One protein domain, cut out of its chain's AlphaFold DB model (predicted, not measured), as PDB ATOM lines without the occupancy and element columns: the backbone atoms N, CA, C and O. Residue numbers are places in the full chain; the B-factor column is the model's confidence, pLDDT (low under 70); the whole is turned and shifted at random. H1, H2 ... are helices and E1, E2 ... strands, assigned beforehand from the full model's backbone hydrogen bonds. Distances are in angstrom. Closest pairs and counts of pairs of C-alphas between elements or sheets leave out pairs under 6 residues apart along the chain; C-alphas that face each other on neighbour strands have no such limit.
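AT A GLANCE: This is residues 93 to 157 of the 162 residues of the protein "NFACT-C domain-containing protein" of Oncopeltus fasciatus (UniProt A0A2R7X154). One helix, H1, runs through the middle of this small domain, with a two-stranded antiparallel ribbon of E1 and E2 along one side of its first part and two shorter helices, H2 and H3, on the other side. H2 folds back beside the last residues of H1 as a helical hairpin, while H3 packs at a slant on its first residues. The printed part has 65 residues, with three named helices and two named strands in the order E1, H1, H2, H3, E2, so the ribbon pairs the first named element with the last. The class is mixed, helices and strands. The whole is compact, with a radius of gyration of the C-alphas of 11.8 A and spans of 32 by 25 by 19 A.

IN THESE COORDINATES: The printed part begins at Asn 93, and residues 93 to 102 hold no named element. E1, residues 103 to 110, is 15.5 A from first to last C-alpha; it starts with C-alpha 103 at (163.061, 124.928, 126.106) and bends by 94 degrees at residue 107. H1, residues 111 to 123, is 18.5 A long and ends with C-alpha 123 at (152.464, 136.291, 131.648). H2, residues 130 to 137, is 10.9 A long, and H3, residues 141 to 146, is 8.6 A long. E2, residues 151 to 155, is 13.6 A long and ends with C-alpha 155 at (158.437, 123.302, 124.662).

HOW THE PARTS SIT: E1 and E2 are antiparallel neighbours, with 136 degrees between their directions. N 105 and O 153 are within hydrogen-bond range at 2.9 A, and so are N 153 and O 105 at 2.7 A. The closest C-alphas of H1 and E2, those of Arg 111 and Lys 151, are 6.1 A apart. E1 and H1 are near each other, with 5 pairs of C-alphas within 10 A. H1 touches H2 with residues 119 to 123 alone; the closest C-alphas, those of Ile 123 and Lys 133, are 5.4 A apart. These two helices form a helical hairpin and run opposite ways at a shallow tilt of 4 degrees. H1 touches H3 with residues 111 to 116 alone, at a steep tilt of 58 degrees, opposite ways; the closest C-alphas, those of Gly 112 and Ser 145, are 4.9 A apart. H2 and H3 are apart, and H2 is apart from E1 and E2. In H1, H2 and H3 every O i to N i+4 pair is within hydrogen-bond range.

THE WHOLE: The two C-alphas farthest apart, those of Thr 108 and Thr 131, are 32.6 A from each other. The printed part has no cut. The links E1 to H1, H2 to H3 and H3 to E2 are tight, the link H1 to H2 is short, and no link is long. The mean pLDDT of the printed part is 91.0, and residue 157 is under 70.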
ATOM      1  N   ASN A  93     170.961 124.126 130.362       92.50
ATOM      2  CA  ASN A  93     171.566 123.865 131.670       92.50
ATOM      3  C   ASN A  93     171.890 125.152 132.445       92.50
ATOM      4  O   ASN A  93     171.764 125.165 133.664       92.50
ATOM      5  N   SER A  94     172.246 126.235 131.751       93.06
ATOM      6  CA  SER A  94     172.611 127.516 132.367       93.06
ATOM      7  C   SER A  94     171.403 128.274 132.918       93.06
ATOM      8  O   SER A  94     171.538 129.059 133.845       93.06
ATOM      9  N   VAL A  95     170.211 128.028 132.368       91.81
ATOM     10  CA  VAL A  95     168.968 128.736 132.733       91.81
ATOM     11  C   VAL A  95     168.005 127.865 133.536       91.81
ATOM     12  O   VAL A  95     166.848 128.235 133.734       91.81
ATOM     13  N   LEU A  96     168.454 126.697 134.011       90.25
ATOM     14  CA  LEU A  96     167.635 125.787 134.819       90.25
ATOM     15  C   LEU A  96     167.117 126.447 136.089       90.25
ATOM     16  O   LEU A  96     166.004 126.135 136.512       90.25
ATOM     17  N   ASN A  97     167.880 127.374 136.656       90.62
ATOM     18  CA  ASN A  97     167.523 128.039 137.898       90.62
ATOM     19  C   ASN A  97     166.678 129.293 137.672       90.62
ATOM     20  O   ASN A  97     166.294 129.904 138.648       90.62
ATOM     21  N   ASN A  98     166.329 129.662 136.434       92.88
ATOM     22  CA  ASN A  98     165.528 130.861 136.182       92.88
ATOM     23  C   ASN A  98     164.026 130.598 136.365       92.88
ATOM     24  O   ASN A  98     163.529 129.487 136.125       92.88
ATOM     25  N   LYS A  99     163.292 131.651 136.742       91.56
ATOM     26  CA  LYS A  99     161.848 131.606 137.017       91.56
ATOM     27  C   LYS A  99     161.101 131.478 135.698       91.56
ATOM     28  O   LYS A  99     160.341 130.537 135.479       91.56
ATOM     29  N   PHE A 100     161.416 132.384 134.778       91.75
ATOM     30  CA  PHE A 100     160.890 132.411 133.423       91.75
ATOM     31  C   PHE A 100     161.848 131.682 132.485       91.75
ATOM     32  O   PHE A 100     162.835 132.237 132.011       91.75
ATOM     33  N   LYS A 101     161.568 130.400 132.237       92.44
ATOM     34  CA  LYS A 101     162.382 129.557 131.355       92.44
ATOM     35  C   LYS A 101     161.524 128.694 130.449       92.44
ATOM     36  O   LYS A 101     160.448 128.228 130.822       92.44
ATOM     37  N   MET A 102     162.034 128.437 129.252       91.88
ATOM     38  CA  MET A 102     161.380 127.569 128.285       91.88
ATOM     39  C   MET A 102     162.417 126.903 127.388       91.88
ATOM     40  O   MET A 102     163.425 127.511 127.036       91.88
ATOM     41  N   LYS A 103     162.169 125.646 127.010       92.38
ATOM     42  CA  LYS A 103     163.061 124.928 126.106       92.38
ATOM     43  C   LYS A 103     162.665 125.223 124.667       92.38
ATOM     44  O   LYS A 103     161.505 125.085 124.280       92.38
ATOM     45  N   ILE A 104     163.654 125.599 123.875       92.12
ATOM     46  CA  ILE A 104     163.497 125.873 122.455       92.12
ATOM     47  C   ILE A 104     164.074 124.689 121.687       92.12
ATOM     48  O   ILE A 104     165.149 124.194 122.026       92.12
ATOM     49  N   VAL A 105     163.365 124.214 120.668       92.31
ATOM     50  CA  VAL A 105     163.872 123.193 119.745       92.31
ATOM     51  C   VAL A 105     163.722 123.674 118.306       92.31
ATOM     52  O   VAL A 105     162.810 124.454 118.030       92.31
ATOM     53  N   PRO A 106     164.576 123.238 117.369       93.62
ATOM     54  CA  PRO A 106     164.357 123.490 115.949       93.62
ATOM     55  C   PRO A 106     162.962 123.018 115.512       93.62
ATOM     56  O   PRO A 106     162.468 121.984 115.964       93.62
ATOM     57  N   GLY A 107     162.295 123.796 114.663       92.69
ATOM     58  CA  GLY A 107     160.905 123.543 114.293       92.69
ATOM     59  C   GLY A 107     160.442 124.390 113.114       92.69
ATOM     60  O   GLY A 107     161.244 124.816 112.292       92.69
ATOM     61  N   THR A 108     159.136 124.628 113.013       91.06
ATOM     62  CA  THR A 108     158.526 125.303 111.852       91.06
ATOM     63  C   THR A 108     158.082 126.740 112.123       91.06
ATOM     64  O   THR A 108     157.815 127.477 111.174       91.06
ATOM     65  N   SER A 109     158.010 127.175 113.386       92.31
ATOM     66  CA  SER A 109     157.514 128.515 113.722       92.31
ATOM     67  C   SER A 109     158.595 129.569 113.516       92.31
ATOM     68  O   SER A 109     159.755 129.376 113.873       92.31
ATOM     69  N   LYS A 110     158.204 130.718 112.958       93.44
ATOM     70  CA  LYS A 110     159.090 131.880 112.819       93.44
ATOM     71  C   LYS A 110     159.453 132.436 114.200       93.44
ATOM     72  O   LYS A 110     158.576 132.527 115.064       93.44
ATOM     73  N   ARG A 111     160.700 132.893 114.359       92.25
ATOM     74  CA  ARG A 111     161.232 133.486 115.599       92.25
ATOM     75  C   ARG A 111     160.324 134.536 116.252       92.25
ATOM     76  O   ARG A 111     160.063 134.429 117.440       92.25
ATOM     77  N   GLY A 112     159.753 135.470 115.485       91.94
ATOM     78  CA  GLY A 112     158.858 136.506 116.028       91.94
ATOM     79  C   GLY A 112     157.556 135.955 116.620       91.94
ATOM     80  O   GLY A 112     157.181 136.301 117.735       91.94
ATOM     81  N   LYS A 113     156.897 135.022 115.916       92.19
ATOM     82  CA  LYS A 113     155.665 134.390 116.417       92.19
ATOM     83  C   LYS A 113     155.946 133.571 117.675       92.19
ATOM     84  O   LYS A 113     155.184 133.632 118.632       92.19
ATOM     85  N   ALA A 114     157.036 132.809 117.668       93.81
ATOM     86  CA  ALA A 114     157.424 132.017 118.822       93.81
ATOM     87  C   ALA A 114     157.793 132.904 120.023       93.81
ATOM     88  O   ALA A 114     157.327 132.636 121.120       93.81
ATOM     89  N   ALA A 115     158.538 133.991 119.823       92.88
ATOM     90  CA  ALA A 115     158.872 134.947 120.878       92.88
ATOM     91  C   ALA A 115     157.625 135.524 121.574       92.88
ATOM     92  O   ALA A 115     157.553 135.542 122.800       92.88
ATOM     93  N   ARG A 116     156.597 135.904 120.808       92.06
ATOM     94  CA  ARG A 116     155.337 136.403 121.379       92.06
ATOM     95  C   ARG A 116     154.588 135.334 122.179       92.06
ATOM     96  O   ARG A 116     154.137 135.595 123.289       92.06
ATOM     97  N   ILE A 117     154.529 134.106 121.658       92.94
ATOM     98  CA  ILE A 117     153.935 132.962 122.371       92.94
ATOM     99  C   ILE A 117     154.698 132.671 123.675       92.94
ATOM    100  O   ILE A 117     154.083 132.335 124.684       92.94
ATOM    101  N   ALA A 118     156.030 132.805 123.668       92.81
ATOM    102  CA  ALA A 118     156.863 132.652 124.860       92.81
ATOM    103  C   ALA A 118     156.481 133.658 125.948       92.81
ATOM    104  O   ALA A 118     156.279 133.284 127.101       92.81
ATOM    105  N   LEU A 119     156.346 134.925 125.559       92.81
ATOM    106  CA  LEU A 119     155.998 136.004 126.471       92.81
ATOM    107  C   LEU A 119     154.604 135.805 127.077       92.81
ATOM    108  O   LEU A 119     154.430 135.886 128.292       92.81
ATOM    109  N   GLU A 120     153.621 135.464 126.242       93.12
ATOM    110  CA  GLU A 120     152.258 135.159 126.685       93.12
ATOM    111  C   GLU A 120     152.219 133.960 127.645       93.12
ATOM    112  O   GLU A 120     151.471 133.973 128.627       93.12
ATOM    113  N   TYR A 121     153.050 132.940 127.405       92.94
ATOM    114  CA  TYR A 121     153.193 131.805 128.314       92.94
ATOM    115  C   TYR A 121     153.690 132.248 129.699       92.94
ATOM    116  O   TYR A 121     153.130 131.817 130.708       92.94
ATOM    117  N   PHE A 122     154.686 133.136 129.759       92.38
ATOM    118  CA  PHE A 122     155.217 133.656 131.022       92.38
ATOM    119  C   PHE A 122     154.213 134.541 131.769       92.38
ATOM    120  O   PHE A 122     154.032 134.370 132.973       92.38
ATOM    121  N   ILE A 123     153.494 135.415 131.062       93.12
ATOM    122  CA  ILE A 123     152.464 136.291 131.648       93.12
ATOM    123  C   ILE A 123     151.299 135.479 132.230       93.12
ATOM    124  O   ILE A 123     150.721 135.862 133.246       93.12
ATOM    125  N   ARG A 124     150.940 134.350 131.607       91.50
ATOM    126  CA  ARG A 124     149.849 133.482 132.079       91.50
ATOM    127  C   ARG A 124     150.269 132.525 133.201       91.50
ATOM    128  O   ARG A 124     149.419 131.811 133.732       91.50
ATOM    129  N   SER A 125     151.552 132.487 133.562       88.94
ATOM    130  CA  SER A 125     152.020 131.674 134.682       88.94
ATOM    131  C   SER A 125     151.385 132.139 135.996       88.94
ATOM    132  O   SER A 125     151.216 133.338 136.225       88.94
ATOM    133  N   LYS A 126     151.033 131.186 136.868       85.62
ATOM    134  CA  LYS A 126     150.392 131.474 138.162       85.62
ATOM    135  C   LYS A 126     151.321 132.218 139.117       85.62
ATOM    136  O   LYS A 126     150.853 133.041 139.890       85.62
ATOM    137  N   ASP A 127     152.620 131.970 138.993       86.06
ATOM    138  CA  ASP A 127     153.650 132.528 139.872       86.06
ATOM    139  C   ASP A 127     154.133 133.916 139.407       86.06
ATOM    140  O   ASP A 127     155.112 134.444 139.931       86.06
ATOM    141  N   CYS A 128     153.486 134.492 138.386       90.69
ATOM    142  CA  CYS A 128     153.836 135.783 137.803       90.69
ATOM    143  C   CYS A 128     153.048 136.910 138.490       90.69
ATOM    144  O   CYS A 128     151.813 136.971 138.397       90.69
ATOM    145  N   THR A 129     153.768 137.796 139.176       91.62
ATOM    146  CA  THR A 129     153.228 138.972 139.878       91.62
ATOM    147  C   THR A 129     152.721 140.032 138.891       91.62
ATOM    148  O   THR A 129     152.975 139.955 137.689       91.62
ATOM    149  N   SER A 130     151.958 141.022 139.362       92.06
ATOM    150  CA  SER A 130     151.507 142.142 138.518       92.06
ATOM    151  C   SER A 130     152.687 142.920 137.935       92.06
ATOM    152  O   SER A 130     152.725 143.130 136.725       92.06
ATOM    153  N   THR A 131     153.675 143.244 138.770       92.62
ATOM    154  CA  THR A 131     154.885 143.978 138.380       92.62
ATOM    155  C   THR A 131     155.666 143.230 137.301       92.62
ATOM    156  O   THR A 131     155.965 143.785 136.248       92.62
ATOM    157  N   GLU A 132     155.909 141.926 137.481       93.50
ATOM    158  CA  GLU A 132     156.593 141.110 136.466       93.50
ATOM    159  C   GLU A 132     155.840 141.092 135.129       93.50
ATOM    160  O   GLU A 132     156.459 141.147 134.067       93.50
ATOM    161  N   LYS A 133     154.500 141.046 135.148       94.12
ATOM    162  CA  LYS A 133     153.694 141.075 133.916       94.12
ATOM    163  C   LYS A 133     153.844 142.386 133.161       94.12
ATOM    164  O   LYS A 133     153.827 142.361 131.932       94.12
ATOM    165  N   GLU A 134     153.932 143.507 133.865       94.50
ATOM    166  CA  GLU A 134     154.118 144.823 133.255       94.50
ATOM    167  C   GLU A 134     155.507 144.929 132.630       94.50
ATOM    168  O   GLU A 134     155.619 145.219 131.440       94.50
ATOM    169  N   LEU A 135     156.547 144.544 133.371       94.56
ATOM    170  CA  LEU A 135     157.927 144.560 132.883       94.56
ATOM    171  C   LEU A 135     158.138 143.645 131.676       94.56
ATOM    172  O   LEU A 135     158.779 144.038 130.704       94.56
ATOM    173  N   LEU A 136     157.553 142.444 131.697       94.31
ATOM    174  CA  LEU A 136     157.601 141.519 130.566       94.31
ATOM    175  C   LEU A 136     156.945 142.121 129.311       94.31
ATOM    176  O   LEU A 136     157.465 141.952 128.211       94.31
ATOM    177  N   LYS A 137     155.834 142.855 129.452       93.56
ATOM    178  CA  LYS A 137     155.159 143.517 128.319       93.56
ATOM    179  C   LYS A 137     155.932 144.716 127.769       93.56
ATOM    180  O   LYS A 137     155.761 145.035 126.597       93.56
ATOM    181  N   CYS A 138     156.761 145.363 128.585       94.19
ATOM    182  CA  CYS A 138     157.597 146.486 128.161       94.19
ATOM    183  C   CYS A 138     158.777 146.060 127.270       94.19
ATOM    184  O   CYS A 138     159.402 146.912 126.637       94.19
ATOM    185  N   VAL A 139     159.091 144.761 127.185       93.06
ATOM    186  CA  VAL A 139     160.181 144.272 126.335       93.06
ATOM    187  C   VAL A 139     159.786 144.370 124.854       93.06
ATOM    188  O   VAL A 139     158.780 143.783 124.452       93.06
ATOM    189  N   PRO A 140     160.581 145.039 123.998       92.69
ATOM    190  CA  PRO A 140     160.235 145.191 122.592       92.69
ATOM    191  C   PRO A 140     160.318 143.862 121.823       92.69
ATOM    192  O   PRO A 140     161.294 143.111 121.930       92.69
ATOM    193  N   ASP A 141     159.336 143.618 120.948       90.25
ATOM    194  CA  ASP A 141     159.231 142.413 120.104       90.25
ATOM    195  C   ASP A 141     160.504 142.143 119.275       90.25
ATOM    196  O   ASP A 141     160.899 140.993 119.034       90.25
ATOM    197  N   GLN A 142     161.180 143.210 118.841       90.25
ATOM    198  CA  GLN A 142     162.437 143.110 118.105       90.25
ATOM    199  C   GLN A 142     163.562 142.527 118.972       90.25
ATOM    200  O   GLN A 142     164.291 141.654 118.497       90.25
ATOM    201  N   ALA A 143     163.683 142.946 120.237       89.06
ATOM    202  CA  ALA A 143     164.698 142.423 121.151       89.06
ATOM    203  C   ALA A 143     164.435 140.952 121.494       89.06
ATOM    204  O   ALA A 143     165.361 140.142 121.485       89.06
ATOM    205  N   LEU A 144     163.166 140.582 121.701       89.00
ATOM    206  CA  LEU A 144     162.777 139.194 121.957       89.00
ATOM    207  C   LEU A 144     163.126 138.280 120.778       89.00
ATOM    208  O   LEU A 144     163.704 137.211 120.951       89.00
ATOM    209  N   SER A 145     162.786 138.699 119.559       90.38
ATOM    210  CA  SER A 145     162.958 137.861 118.373       90.38
ATOM    211  C   SER A 145     164.389 137.827 117.833       90.38
ATOM    212  O   SER A 145     164.724 136.871 117.130       90.38
ATOM    213  N   ARG A 146     165.231 138.836 118.105       89.56
ATOM    214  CA  ARG A 146     166.627 138.910 117.623       89.56
ATOM    215  C   ARG A 146     167.477 137.737 118.108       89.56
ATOM    216  O   ARG A 146     168.232 137.188 117.318       89.56
ATOM    217  N   ASN A 147     167.294 137.322 119.358       84.88
ATOM    218  CA  ASN A 147     168.097 136.261 119.979       84.88
ATOM    219  C   ASN A 147     167.615 134.842 119.631       84.88
ATOM    220  O   ASN A 147     168.266 133.850 119.950       84.88
ATOM    221  N   PHE A 148     166.449 134.724 118.996       88.81
ATOM    222  CA  PHE A 148     165.865 133.435 118.660       88.81
ATOM    223  C   PHE A 148     166.502 132.855 117.385       88.81
ATOM    224  O   PHE A 148     166.527 133.537 116.354       88.81
ATOM    225  N   PRO A 149     166.928 131.578 117.398       84.31
ATOM    226  CA  PRO A 149     167.435 130.924 116.199       84.31
ATOM    227  C   PRO A 149     166.308 130.724 115.171       84.31
ATOM    228  O   PRO A 149     165.132 130.688 115.527       84.31
ATOM    229  N   GLY A 150     166.674 130.589 113.891       88.75
ATOM    230  CA  GLY A 150     165.794 130.653 112.711       88.75
ATOM    231  C   GLY A 150     164.338 130.184 112.879       88.75
ATOM    232  O   GLY A 150     163.451 130.980 113.205       88.75
ATOM    233  N   LYS A 151     164.058 128.914 112.553       92.31
ATOM    234  CA  LYS A 151     162.727 128.316 112.737       92.31
ATOM    235  C   LYS A 151     162.747 127.373 113.927       92.31
ATOM    236  O   LYS A 151     163.558 126.450 113.994       92.31
ATOM    237  N   ILE A 152     161.824 127.591 114.847       94.38
ATOM    238  CA  ILE A 152     161.816 126.911 116.136       94.38
ATOM    239  C   ILE A 152     160.423 126.427 116.524       94.38
ATOM    240  O   ILE A 152     159.410 126.779 115.920       94.38
ATOM    241  N   LYS A 153     160.378 125.596 117.555       92.88
ATOM    242  CA  LYS A 153     159.197 125.155 118.282       92.88
ATOM    243  C   LYS A 153     159.484 125.311 119.774       92.88
ATOM    244  O   LYS A 153     160.585 125.033 120.244       92.88
ATOM    245  N   LEU A 154     158.481 125.776 120.503       91.81
ATOM    246  CA  LEU A 154     158.558 125.982 121.941       91.81
ATOM    247  C   LEU A 154     158.089 124.735 122.683       91.81
ATOM    248  O   LEU A 154     157.081 124.134 122.310       91.81
ATOM    249  N   LEU A 155     158.809 124.365 123.739       89.19
ATOM    250  CA  LEU A 155     158.437 123.302 124.662       89.19
ATOM    251  C   LEU A 155     158.303 123.899 126.064       89.19
ATOM    252  O   LEU A 155     159.286 124.366 126.645       89.19
ATOM    253  N   SER A 156     157.090 123.870 126.617       77.50
ATOM    254  CA  SER A 156     156.860 124.294 127.997       77.50
ATOM    255  C   SER A 156     157.408 123.250 128.963       77.50
ATOM    256  O   SER A 156     157.043 122.074 128.878       77.50
ATOM    257  N   VAL A 157     158.237 123.679 129.908       66.25
ATOM    258  CA  VAL A 157     158.711 122.826 130.997       66.25
ATOM    259  C   VAL A 157     157.731 123.022 132.143       66.25
ATOM    260  O   VAL A 157     157.817 124.002 132.875       66.25
TER     261      VAL A 157